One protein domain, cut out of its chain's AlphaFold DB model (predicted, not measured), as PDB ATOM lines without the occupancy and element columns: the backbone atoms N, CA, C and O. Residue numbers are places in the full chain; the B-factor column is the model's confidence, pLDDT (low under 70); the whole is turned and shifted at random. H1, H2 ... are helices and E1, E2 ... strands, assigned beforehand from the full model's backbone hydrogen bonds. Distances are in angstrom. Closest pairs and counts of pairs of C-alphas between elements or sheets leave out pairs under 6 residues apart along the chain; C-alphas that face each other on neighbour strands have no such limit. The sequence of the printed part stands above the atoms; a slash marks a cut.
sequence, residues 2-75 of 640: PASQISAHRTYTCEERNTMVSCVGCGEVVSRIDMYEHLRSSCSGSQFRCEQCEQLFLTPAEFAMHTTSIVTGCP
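Overview. This is residues 2 to 75 of the 640 residues of an uncharacterized protein of Trypanosoma theileri (UniProt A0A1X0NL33). A helical arm, residues 2 to 12, of which 3 to 12 belong to H1, sticks out from a small body of strand hairpin E1-E2 and helical hairpin H2-H3. The printed part has 74 residues with three named helices and two named strands, in the order H1 E1 E2 H2 H3 along the chain; the two strands are antiparallel, and the class is mostly helix, with helices holding 32 and strands 6 of the 38 residues in named elements. The whole is loose, radius of gyration of the C-alphas 14.5 A, spanning 47 by 27 by 18 A.

Arrangement. H1, residues 3 to 18, has a kink of 28 degrees near residue 10. E1, residues 20 to 22, and E2, residues 29 to 31, form a hairpin; N 21 and O 30 are within hydrogen-bond range, 2.8 A. H2, residues 35 to 41, and H3, residues 60 to 68, touch, closest C-alphas Leu 39 and Pro 60, 5.3 A, at a shallow tilt of 30 degrees, opposite ways. H1 is apart from both. Every O i to N i+4 pair is within hydrogen-bond range in H2 and H3; in H1, 9 of 12.

Along the chain. H1 spans 21.1 A from C-alpha 3 at (16.678, 68.516, -23.360), E1 7.0 A, E2 7.1 A, H2 10.1 A, and H3 12.2 A to C-alpha 68 at (22.022, 83.393, 3.337).

Size, cuts and confidence. The printed part has no cut. The long link H2 to H3 has 18 residues. Residues 8 and 11 to 13 have pLDDT under 70.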
ATOM      1  N   PRO A   2      14.749  64.764 -20.903       78.69
ATOM      2  CA  PRO A   2      14.431  65.724 -21.963       78.69
ATOM      3  C   PRO A   2      15.428  66.895 -21.976       78.69
ATOM      4  O   PRO A   2      15.963  67.272 -20.932       78.69
ATOM      5  N   ALA A   3      15.654  67.486 -23.153       75.38
ATOM      6  CA  ALA A   3      16.678  68.516 -23.360       75.38
ATOM      7  C   ALA A   3      16.511  69.748 -22.447       75.38
ATOM      8  O   ALA A   3      17.501  70.283 -21.955       75.38
ATOM      9  N   SER A   4      15.272  70.142 -22.135       72.44
ATOM     10  CA  SER A   4      14.966  71.235 -21.202       72.44
ATOM     11  C   SER A   4      15.493  70.990 -19.783       72.44
ATOM     12  O   SER A   4      16.019  71.910 -19.162       72.44
ATOM     13  N   GLN A   5      15.433  69.750 -19.284       79.62
ATOM     14  CA  GLN A   5      16.009  69.386 -17.983       79.62
ATOM     15  C   GLN A   5      17.541  69.370 -18.018       79.62
ATOM     16  O   GLN A   5      18.165  69.724 -17.026       79.62
ATOM     17  N   ILE A   6      18.155  69.001 -19.149       76.75
ATOM     18  CA  ILE A   6      19.620  69.029 -19.307       76.75
ATOM     19  C   ILE A   6      20.126  70.476 -19.379       76.75
ATOM     20  O   ILE A   6      21.130  70.797 -18.748       76.75
ATOM     21  N   SER A   7      19.412  71.357 -20.087       71.94
ATOM     22  CA  SER A   7      19.715  72.792 -20.140       71.94
ATOM     23  C   SER A   7      19.615  73.437 -18.751       71.94
ATOM     24  O   SER A   7      20.598  73.987 -18.263       71.94
ATOM     25  N   ALA A   8      18.487  73.247 -18.054       69.44
ATOM     26  CA  ALA A   8      18.307  73.749 -16.689       69.44
ATOM     27  C   ALA A   8      19.320  73.157 -15.689       69.44
ATOM     28  O   ALA A   8      19.772  73.852 -14.786       69.44
ATOM     29  N   HIS A   9      19.718  71.889 -15.847       77.94
ATOM     30  CA  HIS A   9      20.762  71.285 -15.017       77.94
ATOM     31  C   HIS A   9      22.132  71.945 -15.240       77.94
ATOM     32  O   HIS A   9      22.854  72.174 -14.268       77.94
ATOM     33  N   ARG A  10      22.475  72.293 -16.490       72.00
ATOM     34  CA  ARG A  10      23.731  72.986 -16.810       72.00
ATOM     35  C   ARG A  10      23.790  74.370 -16.165       72.00
ATOM     36  O   ARG A  10      24.692  74.592 -15.359       72.00
ATOM     37  N   THR A  11      22.811  75.234 -16.441       66.12
ATOM     38  CA  THR A  11      22.795  76.615 -15.925       66.12
ATOM     39  C   THR A  11      22.694  76.668 -14.401       66.12
ATOM     40  O   THR A  11      23.540  77.275 -13.755       66.12
ATOM     41  N   TYR A  12      21.726  75.975 -13.792       64.94
ATOM     42  CA  TYR A  12      21.500  76.071 -12.341       64.94
ATOM     43  C   TYR A  12      22.415  75.183 -11.482       64.94
ATOM     44  O   TYR A  12      22.434  75.350 -10.267       64.94
ATOM     45  N   THR A  13      23.121  74.185 -12.039       66.62
ATOM     46  CA  THR A  13      23.884  73.227 -11.201       66.62
ATOM     47  C   THR A  13      25.184  72.654 -11.783       66.62
ATOM     48  O   THR A  13      25.836  71.882 -11.077       66.62
ATOM     49  N   CYS A  14      25.607  72.997 -13.004       71.00
ATOM     50  CA  CYS A  14      26.986  72.735 -13.454       71.00
ATOM     51  C   CYS A  14      27.838  74.001 -13.367       71.00
ATOM     52  O   CYS A  14      28.938  73.959 -12.825       71.00
ATOM     53  N   GLU A  15      27.311  75.117 -13.865       75.38
ATOM     54  CA  GLU A  15      28.031  76.386 -13.956       75.38
ATOM     55  C   GLU A  15      28.298  76.969 -12.557       75.38
ATOM     56  O   GLU A  15      29.454  77.091 -12.156       75.38
ATOM     57  N   GLU A  16      27.257  77.145 -11.731       74.62
ATOM     58  CA  GLU A  16      27.409  77.593 -10.333       74.62
ATOM     59  C   GLU A  16      28.269  76.655  -9.458       74.62
ATOM     60  O   GLU A  16      28.916  77.113  -8.517       74.62
ATOM     61  N   ARG A  17      28.329  75.346  -9.758       76.31
ATOM     62  CA  ARG A  17      29.188  74.399  -9.012       76.31
ATOM     63  C   ARG A  17      30.671  74.619  -9.255       76.31
ATOM     64  O   ARG A  17      31.468  74.466  -8.331       76.31
ATOM     65  N   ASN A  18      31.019  74.959 -10.488       83.69
ATOM     66  CA  ASN A  18      32.401  75.144 -10.898       83.69
ATOM     67  C   ASN A  18      32.860  76.604 -10.744       83.69
ATOM     68  O   ASN A  18      34.054  76.863 -10.882       83.69
ATOM     69  N   THR A  19      31.965  77.551 -10.410       91.31
ATOM     70  CA  THR A  19      32.392  78.895  -9.989       91.31
ATOM     71  C   THR A  19      33.201  78.828  -8.695       91.31
ATOM     72  O   THR A  19      32.668  78.619  -7.604       91.31
ATOM     73  N   MET A  20      34.512  79.004  -8.850       94.88
ATOM     74  CA  MET A  20      35.464  79.236  -7.773       94.88
ATOM     75  C   MET A  20      35.401  80.703  -7.342       94.88
ATOM     76  O   MET A  20      35.414  81.598  -8.186       94.88
ATOM     77  N   VAL A  21      35.344  80.948  -6.036       94.50
ATOM     78  CA  VAL A  21      35.231  82.279  -5.429       94.50
ATOM     79  C   VAL A  21      36.249  82.386  -4.294       94.50
ATOM     80  O   VAL A  21      36.393  81.465  -3.492       94.50
ATOM     81  N   SER A  22      36.965  83.505  -4.208       97.00
ATOM     82  CA  SER A  22      37.857  83.801  -3.082       97.00
ATOM     83  C   SER A  22      37.056  84.083  -1.809       97.00
ATOM     84  O   SER A  22      36.178  84.947  -1.805       97.00
ATOM     85  N   CYS A  23      37.364  83.394  -0.714       96.69
ATOM     86  CA  CYS A  23      36.739  83.635   0.578       96.69
ATOM     87  C   CYS A  23      37.134  85.013   1.123       96.69
ATOM     88  O   CYS A  23      38.316  85.298   1.311       96.69
ATOM     89  N   VAL A  24      36.141  85.838   1.462       95.75
ATOM     90  CA  VAL A  24      36.337  87.216   1.950       95.75
ATOM     91  C   VAL A  24      37.185  87.293   3.232       95.75
ATOM     92  O   VAL A  24      37.862  88.291   3.450       95.75
ATOM     93  N   GLY A  25      37.178  86.252   4.077       95.38
ATOM     94  CA  GLY A  25      37.905  86.264   5.352       95.38
ATOM     95  C   GLY A  25      39.378  85.851   5.284       95.38
ATOM     96  O   GLY A  25      40.169  86.316   6.100       95.38
ATOM     97  N   CYS A  26      39.759  84.968   4.353       96.94
ATOM     98  CA  CYS A  26      41.114  84.389   4.297       96.94
ATOM     99  C   CYS A  26      41.766  84.403   2.902       96.94
ATOM    100  O   CYS A  26      42.928  84.030   2.769       96.94
ATOM    101  N   GLY A  27      41.040  84.809   1.857       96.69
ATOM    102  CA  GLY A  27      41.511  84.823   0.469       96.69
ATOM    103  C   GLY A  27      41.571  83.455  -0.225       96.69
ATOM    104  O   GLY A  27      41.832  83.413  -1.426       96.69
ATOM    105  N   GLU A  28      41.317  82.343   0.477       97.12
ATOM    106  CA  GLU A  28      41.340  80.997  -0.111       97.12
ATOM    107  C   GLU A  28      40.277  80.848  -1.212       97.12
ATOM    108  O   GLU A  28      39.141  81.296  -1.064       97.12
ATOM    109  N   VAL A  29      40.642  80.223  -2.333       97.00
ATOM    110  CA  VAL A  29      39.755  80.038  -3.489       97.00
ATOM    111  C   VAL A  29      38.974  78.733  -3.329       97.00
ATOM    112  O   VAL A  29      39.552  77.651  -3.391       97.00
ATOM    113  N   VAL A  30      37.660  78.843  -3.134       95.94
ATOM    114  CA  VAL A  30      36.756  77.738  -2.771       95.94
ATOM    115  C   VAL A  30      35.582  77.684  -3.758       95.94
ATOM    116  O   VAL A  30      35.176  78.718  -4.292       95.94
ATOM    117  N   SER A  31      34.996  76.506  -4.014       94.75
ATOM    118  CA  SER A  31      33.744  76.431  -4.789       94.75
ATOM    119  C   SER A  31      32.644  77.239  -4.099       94.75
ATOM    120  O   SER A  31      32.498  77.208  -2.876       94.75
ATOM    121  N   ARG A  32      31.807  77.921  -4.885       90.19
ATOM    122  CA  ARG A  32      30.665  78.698  -4.388       90.19
ATOM    123  C   ARG A  32      29.668  77.879  -3.552       90.19
ATOM    124  O   ARG A  32      28.979  78.464  -2.721       90.19
ATOM    125  N   ILE A  33      29.602  76.553  -3.729       89.81
ATOM    126  CA  ILE A  33      28.813  75.665  -2.851       89.81
ATOM    127  C   ILE A  33      29.547  75.403  -1.531       89.81
ATOM    128  O   ILE A  33      28.970  75.574  -0.456       89.81
ATOM    129  N   ASP A  34      30.823  75.032  -1.611       94.06
ATOM    130  CA  ASP A  34      31.625  74.629  -0.451       94.06
ATOM    131  C   ASP A  34      31.994  75.828   0.444       94.06
ATOM    132  O   ASP A  34      32.321  75.650   1.615       94.06
ATOM    133  N   MET A  35      31.862  77.061  -0.061       94.19
ATOM    134  CA  MET A  35      32.078  78.321   0.662       94.19
ATOM    135  C   MET A  35      31.351  78.379   2.017       94.19
ATOM    136  O   MET A  35      31.924  78.850   2.996       94.19
ATOM    137  N   TYR A  36      30.111  77.878   2.113       92.62
ATOM    138  CA  TYR A  36      29.373  77.857   3.385       92.62
ATOM    139  C   TYR A  36      29.977  76.871   4.399       92.62
ATOM    140  O   TYR A  36      29.989  77.146   5.600       92.62
ATOM    141  N   GLU A  37      30.496  75.732   3.932       94.94
ATOM    142  CA  GLU A  37      31.173  74.759   4.790       94.94
ATOM    143  C   GLU A  37      32.559  75.270   5.197       94.94
ATOM    144  O   GLU A  37      32.837  75.333   6.391       94.94
ATOM    145  N   HIS A  38      33.357  75.771   4.246       95.81
ATOM    146  CA  HIS A  38      34.643  76.426   4.508       95.81
ATOM    147  C   HIS A  38      34.508  77.542   5.555       95.81
ATOM    148  O   HIS A  38      35.238  77.524   6.545       95.81
ATOM    149  N   LEU A  39      33.553  78.472   5.399       95.19
ATOM    150  CA  LEU A  39      33.288  79.514   6.402       95.19
ATOM    151  C   LEU A  39      33.020  78.898   7.781       95.19
ATOM    152  O   LEU A  39      33.538  79.371   8.786       95.19
ATOM    153  N   ARG A  40      32.235  77.822   7.844       93.25
ATOM    154  CA  ARG A  40      31.793  77.213   9.100       93.25
ATOM    155  C   ARG A  40      32.856  76.369   9.819       93.25
ATOM    156  O   ARG A  40      32.760  76.257  11.042       93.25
ATOM    157  N   SER A  41      33.794  75.743   9.108       94.06
ATOM    158  CA  SER A  41      34.733  74.760   9.685       94.06
ATOM    159  C   SER A  41      36.221  75.052   9.471       94.06
ATOM    160  O   SER A  41      37.021  74.610  10.296       94.06
ATOM    161  N   SER A  42      36.593  75.776   8.412       94.94
ATOM    162  CA  SER A  42      37.984  75.845   7.926       94.94
ATOM    163  C   SER A  42      38.545  77.263   7.801       94.94
ATOM    164  O   SER A  42      39.762  77.433   7.750       94.94
ATOM    165  N   CYS A  43      37.694  78.288   7.738       96.81
ATOM    166  CA  CYS A  43      38.126  79.658   7.492       96.81
ATOM    167  C   CYS A  43      38.896  80.237   8.687       96.81
ATOM    168  O   CYS A  43      38.340  80.436   9.766       96.81
ATOM    169  N   SER A  44      40.166  80.576   8.466       96.31
ATOM    170  CA  SER A  44      41.043  81.249   9.435       96.31
ATOM    171  C   SER A  44      40.861  82.775   9.489       96.31
ATOM    172  O   SER A  44      41.587  83.458  10.212       96.31
ATOM    173  N   GLY A  45      39.905  83.320   8.730       95.75
ATOM    174  CA  GLY A  45      39.618  84.751   8.682       95.75
ATOM    175  C   GLY A  45      39.074  85.298  10.002       95.75
ATOM    176  O   GLY A  45      38.182  84.708  10.609       95.75
ATOM    177  N   SER A  46      39.592  86.450  10.433       95.31
ATOM    178  CA  SER A  46      39.202  87.119  11.685       95.31
ATOM    179  C   SER A  46      38.189  88.255  11.502       95.31
ATOM    180  O   SER A  46      37.620  88.731  12.484       95.31
ATOM    181  N   GLN A  47      37.965  88.705  10.264       96.75
ATOM    182  CA  GLN A  47      37.006  89.750   9.906       96.75
ATOM    183  C   GLN A  47      36.397  89.440   8.536       96.75
ATOM    184  O   GLN A  47      37.096  89.002   7.625       96.75
ATOM    185  N   PHE A  48      35.100  89.698   8.383       97.12
ATOM    186  CA  PHE A  48      34.352  89.448   7.150       97.12
ATOM    187  C   PHE A  48      33.538  90.694   6.804       97.12
ATOM    188  O   PHE A  48      32.666  91.082   7.578       97.12
ATOM    189  N   ARG A  49      33.803  91.335   5.659       96.56
ATOM    190  CA  ARG A  49      33.057  92.520   5.204       96.56
ATOM    191  C   ARG A  49      32.018  92.115   4.161       96.56
ATOM    192  O   ARG A  49      32.364  91.491   3.164       96.56
ATOM    193  N   CYS A  50      30.752  92.473   4.349       95.94
ATOM    194  CA  CYS A  50      29.764  92.326   3.279       95.94
ATOM    195  C   CYS A  50      30.028  93.368   2.186       95.94
ATOM    196  O   CYS A  50      29.899  94.557   2.445       95.94
ATOM    197  N   GLU A  51      30.337  92.945   0.960       92.94
ATOM    198  CA  GLU A  51      30.572  93.863  -0.172       92.94
ATOM    199  C   GLU A  51      29.363  94.763  -0.480       92.94
ATOM    200  O   GLU A  51      29.523  95.875  -0.968       92.94
ATOM    201  N   GLN A  52      28.144  94.302  -0.175       93.06
ATOM    202  CA  GLN A  52      26.911  95.006  -0.534       93.06
ATOM    203  C   GLN A  52      26.458  96.054   0.491       93.06
ATOM    204  O   GLN A  52      25.838  97.032   0.094       93.06
ATOM    205  N   CYS A  53      26.717  95.864   1.791       94.81
ATOM    206  CA  CYS A  53      26.317  96.817   2.846       94.81
ATOM    207  C   CYS A  53      27.463  97.258   3.768       94.81
ATOM    208  O   CYS A  53      27.224  97.893   4.793       94.81
ATOM    209  N   GLU A  54      28.693  96.881   3.424       95.25
ATOM    210  CA  GLU A  54      29.953  97.166   4.117       95.25
ATOM    211  C   GLU A  54      30.068  96.711   5.582       95.25
ATOM    212  O   GLU A  54      31.116  96.914   6.197       95.25
ATOM    213  N   GLN A  55      29.041  96.059   6.140       96.19
ATOM    214  CA  GLN A  55      29.040  95.577   7.521       96.19
ATOM    215  C   GLN A  55      30.175  94.576   7.766       96.19
ATOM    216  O   GLN A  55      30.377  93.641   6.988       96.19
ATOM    217  N   LEU A  56      30.897  94.794   8.868       96.81
ATOM    218  CA  LEU A  56      31.972  93.939   9.358       96.81
ATOM    219  C   LEU A  56      31.425  92.952  10.393       96.81
ATOM    220  O   LEU A  56      30.816  93.354  11.384       96.81
ATOM    221  N   PHE A  57      31.697  91.671  10.178       97.00
ATOM    222  CA  PHE A  57      31.361  90.571  11.076       97.00
ATOM    223  C   PHE A  57      32.648  89.976  11.650       97.00
ATOM    224  O   PHE A  57      33.630  89.796  10.926       97.00
ATOM    225  N   LEU A  58      32.642  89.678  12.952       96.25
ATOM    226  CA  LEU A  58      33.808  89.144  13.670       96.25
ATOM    227  C   LEU A  58      33.867  87.612  13.647       96.25
ATOM    228  O   LEU A  58      34.884  87.034  14.020       96.25
ATOM    229  N   THR A  59      32.796  86.944  13.209       95.62
ATOM    230  CA  THR A  59      32.779  85.492  13.022       95.62
ATOM    231  C   THR A  59      32.316  85.104  11.612       95.62
ATOM    232  O   THR A  59      31.431  85.759  11.045       95.62
ATOM    233  N   PRO A  60      32.828  83.988  11.055       95.19
ATOM    234  CA  PRO A  60      32.351  83.476   9.772       95.19
ATOM    235  C   PRO A  60      30.861  83.102   9.805       95.19
ATOM    236  O   PRO A  60      30.164  83.200   8.798       95.19
ATOM    237  N   ALA A  61      30.364  82.661  10.967       93.12
ATOM    238  CA  ALA A  61      28.992  82.196  11.144       93.12
ATOM    239  C   ALA A  61      27.968  83.337  11.045       93.12
ATOM    240  O   ALA A  61      26.912  83.160  10.439       93.12
ATOM    241  N   GLU A  62      28.277  84.514  11.597       94.75
ATOM    242  CA  GLU A  62      27.436  85.709  11.453       94.75
ATOM    243  C   GLU A  62      27.401  86.186   9.997       94.75
ATOM    244  O   GLU A  62      26.320  86.430   9.463       94.75
ATOM    245  N   PHE A  63      28.558  86.221   9.326       95.62
ATOM    246  CA  PHE A  63      28.656  86.553   7.902       95.62
ATOM    247  C   PHE A  63      27.879  85.568   7.014       95.62
ATOM    248  O   PHE A  63      27.134  85.981   6.122       95.62
ATOM    249  N   ALA A  64      27.987  84.263   7.284       92.62
ATOM    250  CA  ALA A  64      27.228  83.230   6.587       92.62
ATOM    251  C   ALA A  64      25.710  83.398   6.795       92.62
ATOM    252  O   ALA A  64      24.947  83.340   5.837       92.62
ATOM    253  N   MET A  65      25.250  83.693   8.019       92.69
ATOM    254  CA  MET A  65      23.831  83.998   8.263       92.69
ATOM    255  C   MET A  65      23.375  85.275   7.546       92.69
ATOM    256  O   MET A  65      22.287  85.291   6.973       92.69
ATOM    257  N   HIS A  66      24.192  86.328   7.537       94.12
ATOM    258  CA  HIS A  66      23.897  87.597   6.867       94.12
ATOM    259  C   HIS A  66      23.855  87.485   5.330       94.12
ATOM    260  O   HIS A  66      23.129  88.228   4.672       94.12
ATOM    261  N   THR A  67      24.590  86.541   4.743       90.75
ATOM    262  CA  THR A  67      24.588  86.304   3.289       90.75
ATOM    263  C   THR A  67      23.520  85.306   2.834       90.75
ATOM    264  O   THR A  67      23.086  85.385   1.688       90.75
ATOM    265  N   THR A  68      23.039  84.404   3.705       89.12
ATOM    266  CA  THR A  68      22.022  83.393   3.337       89.12
ATOM    267  C   THR A  68      20.608  83.650   3.874       89.12
ATOM    268  O   THR A  68      19.658  83.014   3.420       89.12
ATOM    269  N   SER A  69      20.429  84.519   4.874       88.56
ATOM    270  CA  SER A  69      19.116  84.764   5.493       88.56
ATOM    271  C   SER A  69      18.250  85.702   4.652       88.56
ATOM    272  O   SER A  69      18.605  86.851   4.430       88.56
ATOM    273  N   ILE A  70      17.052  85.259   4.267       82.88
ATOM    274  CA  ILE A  70      16.068  86.112   3.570       82.88
ATOM    275  C   ILE A  70      15.472  87.178   4.516       82.88
ATOM    276  O   ILE A  70      15.027  88.229   4.070       82.88
ATOM    277  N   VAL A  71      15.453  86.916   5.830       80.25
ATOM    278  CA  VAL A  71      14.756  87.752   6.834       80.25
ATOM    279  C   VAL A  71      15.699  88.728   7.545       80.25
ATOM    280  O   VAL A  71      15.278  89.794   7.981       80.25
ATOM    281  N   THR A  72      16.975  88.362   7.675       79.62
ATOM    282  CA  THR A  72      18.006  89.128   8.405       79.62
ATOM    283  C   THR A  72      19.279  89.323   7.582       79.62
ATOM    284  O   THR A  72      20.345  89.573   8.148       79.62
ATOM    285  N   GLY A  73      19.202  89.112   6.268       81.56
ATOM    286  CA  GLY A  73      20.348  89.243   5.382       81.56
ATOM    287  C   GLY A  73      20.659  90.686   5.011       81.56
ATOM    288  O   GLY A  73      20.023  91.629   5.489       81.56
ATOM    289  N   CYS A  74      21.640  90.854   4.130       88.50
ATOM    290  CA  CYS A  74      21.946  92.150   3.542       88.50
ATOM    291  C   CYS A  74      20.698  92.740   2.842       88.50
ATOM    292  O   CYS A  74      20.197  92.155   1.878       88.50
ATOM    293  N   PRO A  75      20.189  93.918   3.260       78.75
ATOM    294  CA  PRO A  75      18.984  94.505   2.666       78.75
ATOM    295  C   PRO A  75      19.195  94.975   1.216       78.75
ATOM    296  O   PRO A  75      18.230  95.280   0.520       78.75
TER     297      PRO A  75